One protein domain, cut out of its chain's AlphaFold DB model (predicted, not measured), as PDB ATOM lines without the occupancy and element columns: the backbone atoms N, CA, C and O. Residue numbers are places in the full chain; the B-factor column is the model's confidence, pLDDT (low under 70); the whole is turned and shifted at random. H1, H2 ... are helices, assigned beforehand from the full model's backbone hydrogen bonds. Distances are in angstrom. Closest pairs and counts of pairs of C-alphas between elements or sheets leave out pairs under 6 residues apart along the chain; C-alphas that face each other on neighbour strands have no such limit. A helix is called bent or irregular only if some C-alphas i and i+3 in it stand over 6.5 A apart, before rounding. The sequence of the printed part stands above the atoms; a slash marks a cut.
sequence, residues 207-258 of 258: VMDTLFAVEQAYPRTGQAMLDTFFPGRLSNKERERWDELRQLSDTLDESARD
ATOM      1  N   VAL A 207     114.662 189.124 131.379       84.12
ATOM      2  CA  VAL A 207     113.829 188.616 132.489       84.12
ATOM      3  C   VAL A 207     112.827 187.585 131.975       84.12
ATOM      4  O   VAL A 207     112.743 186.495 132.525       84.12
ATOM      5  N   MET A 208     112.118 187.902 130.887       86.00
ATOM      6  CA  MET A 208     111.107 187.010 130.314       86.00
ATOM      7  C   MET A 208     111.725 185.712 129.783       86.00
ATOM      8  O   MET A 208     111.207 184.633 130.044       86.00
ATOM      9  N   ASP A 209     112.879 185.803 129.119       86.75
ATOM     10  CA  ASP A 209     113.611 184.625 128.641       86.75
ATOM     11  C   ASP A 209     114.071 183.735 129.801       86.75
ATOM     12  O   ASP A 209     114.011 182.512 129.707       86.75
ATOM     13  N   THR A 210     114.480 184.347 130.917       87.31
ATOM     14  CA  THR A 210     114.839 183.614 132.137       87.31
ATOM     15  C   THR A 210     113.617 182.910 132.722       87.31
ATOM     16  O   THR A 210     113.707 181.735 133.057       87.31
ATOM     17  N   LEU A 211     112.467 183.586 132.806       88.19
ATOM     18  CA  LEU A 211     111.227 182.988 133.314       88.19
ATOM     19  C   LEU A 211     110.752 181.823 132.436       88.19
ATOM     20  O   LEU A 211     110.352 180.792 132.971       88.19
ATOM     21  N   PHE A 212     110.856 181.947 131.110       88.75
ATOM     22  CA  PHE A 212     110.563 180.841 130.195       88.75
ATOM     23  C   PHE A 212     111.529 179.668 130.380       88.75
ATOM     24  O   PHE A 212     111.088 178.523 130.383       88.75
ATOM     25  N   ALA A 213     112.826 179.934 130.550       87.81
ATOM     26  CA  ALA A 213     113.810 178.884 130.807       87.81
ATOM     27  C   ALA A 213     113.551 178.170 132.146       87.81
ATOM     28  O   ALA A 213     113.677 176.951 132.226       87.81
ATOM     29  N   VAL A 214     113.139 178.914 133.177       88.62
ATOM     30  CA  VAL A 214     112.754 178.346 134.476       88.62
ATOM     31  C   VAL A 214     111.490 177.501 134.356       88.62
ATOM     32  O   VAL A 214     111.482 176.406 134.895       88.62
ATOM     33  N   GLU A 215     110.460 177.952 133.634       89.06
ATOM     34  CA  GLU A 215     109.228 177.170 133.425       89.06
ATOM     35  C   GLU A 215     109.496 175.870 132.650       89.06
ATOM     36  O   GLU A 215     108.930 174.831 132.972       89.06
ATOM     37  N   GLN A 216     110.396 175.907 131.662       87.44
ATOM     38  CA  GLN A 216     110.799 174.716 130.906       87.44
ATOM     39  C   GLN A 216     111.563 173.699 131.762       87.44
ATOM     40  O   GLN A 216     111.408 172.497 131.562       87.44
ATOM     41  N   ALA A 217     112.402 174.167 132.690       86.38
ATOM     42  CA  ALA A 217     113.170 173.297 133.577       86.38
ATOM     43  C   ALA A 217     112.350 172.813 134.788       86.38
ATOM     44  O   ALA A 217     112.506 171.676 135.231       86.38
ATOM     45  N   TYR A 218     111.477 173.674 135.316       87.50
ATOM     46  CA  TYR A 218     110.663 173.456 136.509       87.50
ATOM     47  C   TYR A 218     109.227 173.943 136.249       87.50
ATOM     48  O   TYR A 218     108.947 175.141 136.395       87.50
ATOM     49  N   PRO A 219     108.304 173.024 135.909       85.69
ATOM     50  CA  PRO A 219     106.904 173.348 135.649       85.69
ATOM     51  C   PRO A 219     106.268 174.182 136.770       85.69
ATOM     52  O   PRO A 219     106.567 173.989 137.955       85.69
ATOM     53  N   ARG A 220     105.401 175.132 136.399       85.38
ATOM     54  CA  ARG A 220     104.676 176.094 137.257       85.38
ATOM     55  C   ARG A 220     105.542 177.090 138.041       85.38
ATOM     56  O   ARG A 220     105.009 178.036 138.627       85.38
ATOM     57  N   THR A 221     106.861 176.912 138.067       86.50
ATOM     58  CA  THR A 221     107.773 177.737 138.871       86.50
ATOM     59  C   THR A 221     108.036 179.084 138.203       86.50
ATOM     60  O   THR A 221     108.036 180.116 138.877       86.50
ATOM     61  N   GLY A 222     108.213 179.103 136.879       84.81
ATOM     62  CA  GLY A 222     108.414 180.338 136.121       84.81
ATOM     63  C   GLY A 222     107.149 181.195 136.105       84.81
ATOM     64  O   GLY A 222     107.225 182.412 136.289       84.81
ATOM     65  N   GLN A 223     105.978 180.562 135.982       85.62
ATOM     66  CA  GLN A 223     104.693 181.257 136.036       85.62
ATOM     67  C   GLN A 223     104.455 181.917 137.405       85.62
ATOM     68  O   GLN A 223     104.038 183.073 137.458       85.62
ATOM     69  N   ALA A 224     104.763 181.230 138.511       86.44
ATOM     70  CA  ALA A 224     104.620 181.785 139.861       86.44
ATOM     71  C   ALA A 224     105.527 183.007 140.113       86.44
ATOM     72  O   ALA A 224     105.200 183.890 140.905       86.44
ATOM     73  N   MET A 225     106.665 183.081 139.420       86.62
ATOM     74  CA  MET A 225     107.599 184.206 139.497       86.62
ATOM     75  C   MET A 225     107.183 185.422 138.666       86.62
ATOM     76  O   MET A 225     107.683 186.526 138.912       86.62
ATOM     77  N   LEU A 226     106.298 185.240 137.684       87.38
ATOM     78  CA  LEU A 226     105.964 186.260 136.693       87.38
ATOM     79  C   LEU A 226     105.458 187.550 137.339       87.38
ATOM     80  O   LEU A 226     105.996 188.619 137.059       87.38
ATOM     81  N   ASP A 227     104.517 187.443 138.275       83.62
ATOM     82  CA  ASP A 227     103.933 188.604 138.955       83.62
ATOM     83  C   ASP A 227     104.955 189.354 139.831       83.62
ATOM     84  O   ASP A 227     104.846 190.565 140.025       83.62
ATOM     85  N   THR A 228     105.983 188.655 140.329       84.00
ATOM     86  CA  THR A 228     107.011 189.239 141.208       84.00
ATOM     87  C   THR A 228     108.089 189.984 140.415       84.00
ATOM     88  O   THR A 228     108.501 191.084 140.793       84.00
ATOM     89  N   PHE A 229     108.563 189.405 139.308       82.75
ATOM     90  CA  PHE A 229     109.657 189.985 138.513       82.75
ATOM     91  C   PHE A 229     109.174 190.847 137.341       82.75
ATOM     92  O   PHE A 229     109.927 191.699 136.859       82.75
ATOM     93  N   PHE A 230     107.932 190.661 136.892       83.81
ATOM     94  CA  PHE A 230     107.343 191.382 135.769       83.81
ATOM     95  C   PHE A 230     105.882 191.788 136.051       83.81
ATOM     96  O   PHE A 230     104.959 191.262 135.439       83.81
ATOM     97  N   PRO A 231     105.640 192.813 136.892       77.50
ATOM     98  CA  PRO A 231     104.291 193.345 137.150       77.50
ATOM     99  C   PRO A 231     103.699 194.135 135.956       77.50
ATOM    100  O   PRO A 231     102.742 194.895 136.101       77.50
ATOM    101  N   GLY A 232     104.317 194.031 134.775       80.44
ATOM    102  CA  GLY A 232     103.936 194.737 133.558       80.44
ATOM    103  C   GLY A 232     102.902 193.978 132.727       80.44
ATOM    104  O   GLY A 232     102.562 192.829 132.986       80.44
ATOM    105  N   ARG A 233     102.402 194.623 131.668       81.88
ATOM    106  CA  ARG A 233     101.529 193.946 130.702       81.88
ATOM    107  C   ARG A 233     102.366 193.065 129.783       81.88
ATOM    108  O   ARG A 233     103.277 193.560 129.128       81.88
ATOM    109  N   LEU A 234     101.994 191.792 129.705       86.31
ATOM    110  CA  LEU A 234     102.526 190.849 128.726       86.31
ATOM    111  C   LEU A 234     102.089 191.238 127.311       86.31
ATOM    112  O   LEU A 234     100.924 191.585 127.083       86.31
ATOM    113  N   SER A 235     103.018 191.140 126.365       85.62
ATOM    114  CA  SER A 235     102.734 191.209 124.934       85.62
ATOM    115  C   SER A 235     101.904 189.999 124.491       85.62
ATOM    116  O   SER A 235     101.980 188.932 125.096       85.62
ATOM    117  N   ASN A 236     101.137 190.124 123.404       87.56
ATOM    118  CA  ASN A 236     100.312 189.018 122.893       87.56
ATOM    119  C   ASN A 236     101.148 187.762 122.590       87.56
ATOM    120  O   ASN A 236     100.750 186.667 122.962       87.56
ATOM    121  N   LYS A 237     102.355 187.934 122.031       87.12
ATOM    122  CA  LYS A 237     103.283 186.821 121.758       87.12
ATOM    123  C   LYS A 237     103.790 186.133 123.028       87.12
ATOM    124  O   LYS A 237     104.037 184.935 123.030       87.12
ATOM    125  N   GLU A 238     103.987 186.895 124.105       86.56
ATOM    126  CA  GLU A 238     104.423 186.336 125.390       86.56
ATOM    127  C   GLU A 238     103.283 185.554 126.041       86.56
ATOM    128  O   GLU A 238     103.530 184.498 126.610       86.56
ATOM    129  N   ARG A 239     102.040 186.038 125.915       87.81
ATOM    130  CA  ARG A 239     100.847 185.328 126.399       87.81
ATOM    131  C   ARG A 239     100.646 183.999 125.689       87.81
ATOM    132  O   ARG A 239     100.503 182.998 126.374       87.81
ATOM    133  N   GLU A 240     100.714 183.988 124.358       89.31
ATOM    134  CA  GLU A 240     100.624 182.753 123.564       89.31
ATOM    135  C   GLU A 240     101.652 181.719 124.045       89.31
ATOM    136  O   GLU A 240     101.300 180.584 124.346       89.31
ATOM    137  N   ARG A 241     102.905 182.144 124.247       88.38
ATOM    138  CA  ARG A 241     103.964 181.262 124.751       88.38
ATOM    139  C   ARG A 241     103.734 180.780 126.188       88.38
ATOM    140  O   ARG A 241     104.070 179.644 126.510       88.38
ATOM    141  N   TRP A 242     103.188 181.620 127.067       89.06
ATOM    142  CA  TRP A 242     102.815 181.201 128.424       89.06
ATOM    143  C   TRP A 242     101.652 180.213 128.429       89.06
ATOM    144  O   TRP A 242     101.645 179.304 129.253       89.06
ATOM    145  N   ASP A 243     100.690 180.370 127.522       88.88
ATOM    146  CA  ASP A 243      99.565 179.446 127.398       88.88
ATOM    147  C   ASP A 243     100.025 178.081 126.853       88.88
ATOM    148  O   ASP A 243      99.598 177.052 127.377       88.88
ATOM    149  N   GLU A 244     100.965 178.052 125.901       88.94
ATOM    150  CA  GLU A 244     101.625 176.815 125.443       88.94
ATOM    151  C   GLU A 244     102.363 176.098 126.586       88.94
ATOM    152  O   GLU A 244     102.196 174.894 126.787       88.94
ATOM    153  N   LEU A 245     103.162 176.833 127.368       87.81
ATOM    154  CA  LEU A 245     103.887 176.267 128.511       87.81
ATOM    155  C   LEU A 245     102.938 175.790 129.615       87.81
ATOM    156  O   LEU A 245     103.198 174.762 130.233       87.81
ATOM    157  N   ARG A 246     101.817 176.489 129.834       88.00
ATOM    158  CA  ARG A 246     100.794 176.060 130.792       88.00
ATOM    159  C   ARG A 246     100.166 174.734 130.369       88.00
ATOM    160  O   ARG A 246     100.068 173.839 131.198       88.00
ATOM    161  N   GLN A 247      99.808 174.588 129.092       88.25
ATOM    162  CA  GLN A 247      99.283 173.325 128.565       88.25
ATOM    163  C   GLN A 247     100.292 172.186 128.730       88.25
ATOM    164  O   GLN A 247      99.915 171.096 129.155       88.25
ATOM    165  N   LEU A 248     101.576 172.439 128.459       87.69
ATOM    166  CA  LEU A 248     102.630 171.448 128.679       87.69
ATOM    167  C   LEU A 248     102.710 171.028 130.157       87.69
ATOM    168  O   LEU A 248     102.709 169.835 130.455       87.69
ATOM    169  N   SER A 249     102.730 171.990 131.079       84.56
ATOM    170  CA  SER A 249     102.745 171.725 132.522       84.56
ATOM    171  C   SER A 249     101.513 170.930 132.976       84.56
ATOM    172  O   SER A 249     101.659 169.976 133.737       84.56
ATOM    173  N   ASP A 250     100.321 171.250 132.466       86.94
ATOM    174  CA  ASP A 250      99.092 170.514 132.791       86.94
ATOM    175  C   ASP A 250      99.145 169.061 132.276       86.94
ATOM    176  O   ASP A 250      98.789 168.143 133.013       86.94
ATOM    177  N   THR A 251      99.680 168.821 131.071       87.81
ATOM    178  CA  THR A 251      99.870 167.445 130.563       87.81
ATOM    179  C   THR A 251     100.888 166.641 131.376       87.81
ATOM    180  O   THR A 251     100.707 165.440 131.581       87.81
ATOM    181  N   LEU A 252     101.951 167.287 131.870       84.69
ATOM    182  CA  LEU A 252     102.933 166.641 132.741       84.69
ATOM    183  C   LEU A 252     102.308 166.255 134.085       84.69
ATOM    184  O   LEU A 252     102.535 165.144 134.564       84.69
ATOM    185  N   ASP A 253     101.480 167.127 134.660       82.50
ATOM    186  CA  ASP A 253     100.776 166.848 135.913       82.50
ATOM    187  C   ASP A 253      99.752 165.717 135.772       82.50
ATOM    188  O   ASP A 253      99.597 164.918 136.696       82.50
ATOM    189  N   GLU A 254      99.061 165.625 134.631       84.44
ATOM    190  CA  GLU A 254      98.188 164.488 134.317       84.44
ATOM    191  C   GLU A 254      98.995 163.187 134.243       84.44
ATOM    192  O   GLU A 254      98.651 162.220 134.919       84.44
ATOM    193  N   SER A 255     100.130 163.191 133.538       82.12
ATOM    194  CA  SER A 255     100.997 162.008 133.430       82.12
ATOM    195  C   SER A 255     101.637 161.562 134.751       82.12
ATOM    196  O   SER A 255     102.025 160.407 134.879       82.12
ATOM    197  N   ALA A 256     101.769 162.464 135.728       75.62
ATOM    198  CA  ALA A 256     102.321 162.159 137.048       75.62
ATOM    199  C   ALA A 256     101.269 161.633 138.045       75.62
ATOM    200  O   ALA A 256     101.634 161.215 139.148       75.62
ATOM    201  N   ARG A 257      99.974 161.707 137.701       71.88
ATOM    202  CA  ARG A 257      98.857 161.212 138.527       71.88
ATOM    203  C   ARG A 257      98.445 159.776 138.197       71.88
ATOM    204  O   ARG A 257      97.831 159.151 139.063       71.88
ATOM    205  N   ASP A 258      98.767 159.302 136.997       53.00
ATOM    206  CA  ASP A 258      98.559 157.922 136.531       53.00
ATOM    207  C   ASP A 258      99.698 156.983 136.975       53.00
ATOM    208  O   ASP A 258      99.397 155.810 137.307       53.00
TER     209      ASP A 258
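AT A GLANCE: This is residues 207 to 258 of the 258 residues of an uncharacterized protein of Aspergillus versicolor CBS 583.65 (UniProt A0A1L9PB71). One long helix, H3, runs beside a short helical hairpin of H1 and H2, nearing it with residues 242 to 245 and then running on past its end. The centres of the three helices make a triangle, and the contacts of H3 with the hairpin are few. The printed part has 52 residues with three named helices, in the order H1, H2, H3, and no named strand; the class is all helix. It is only just compact, close to loose, with a radius of gyration of the C-alphas of 11.4 A, and its outline is only just a rod, spanning 37 by 19 by 15 A.

HOW THE PARTS SIT: H3, residues 236 to 255, is the longest helix, with 20 residues. It only just touches H1, residues 207 to 217, with 3 pairs of C-alphas within 8 A, and it touches H1 with residues 242 to 245 alone. Their closest C-alphas are those of Glu 215 and Leu 245, 7.3 A apart. H1 and H3 run the same way at a shallow tilt of 17 degrees. H2, residues 221 to 229, is close to H3 but not clearly touching it: their closest C-alphas, of Gln 223 and Trp 242, are 7.8 A apart. H2 and H3 run opposite ways at a tilt of 35.1 degrees, only just steep. H1 and H2 form a helical hairpin and touch, with the C-alphas of Glu 215 and Gly 222 closest at 4.2 A. They run opposite ways at a shallow tilt of 19 degrees. H1 and H3 have every O i to N i+4 pair within hydrogen-bond range, while H2 has 3 of 5.

IN THESE COORDINATES: H3 is 29.0 A long from C-alpha 236 at (100.312, 189.018, 122.893) to C-alpha 255 at (100.997, 162.008, 133.430). H1 begins with C-alpha 207 at (113.829, 188.616, 132.489) and is 15.4 A long to C-alpha 217. H2 is 12.4 A long from C-alpha 221 to C-alpha 229. It is only just irregular: C-alphas 224 and 227 are 6.9 A apart, and its line is a rough one.

THE WHOLE: The two C-alphas farthest apart are those of Gly 232 and Asp 258, at 37.3 A. The printed part runs from 207 to 258 without a cut, and residue 258 is the chain's last. The link from H1 to H2, of 3 residues, is tight, and that from H2 to H3, of 6 residues, is short but not tight. The mean pLDDT of the printed part is 85.0, and Asp 258 is the one printed residue under 70.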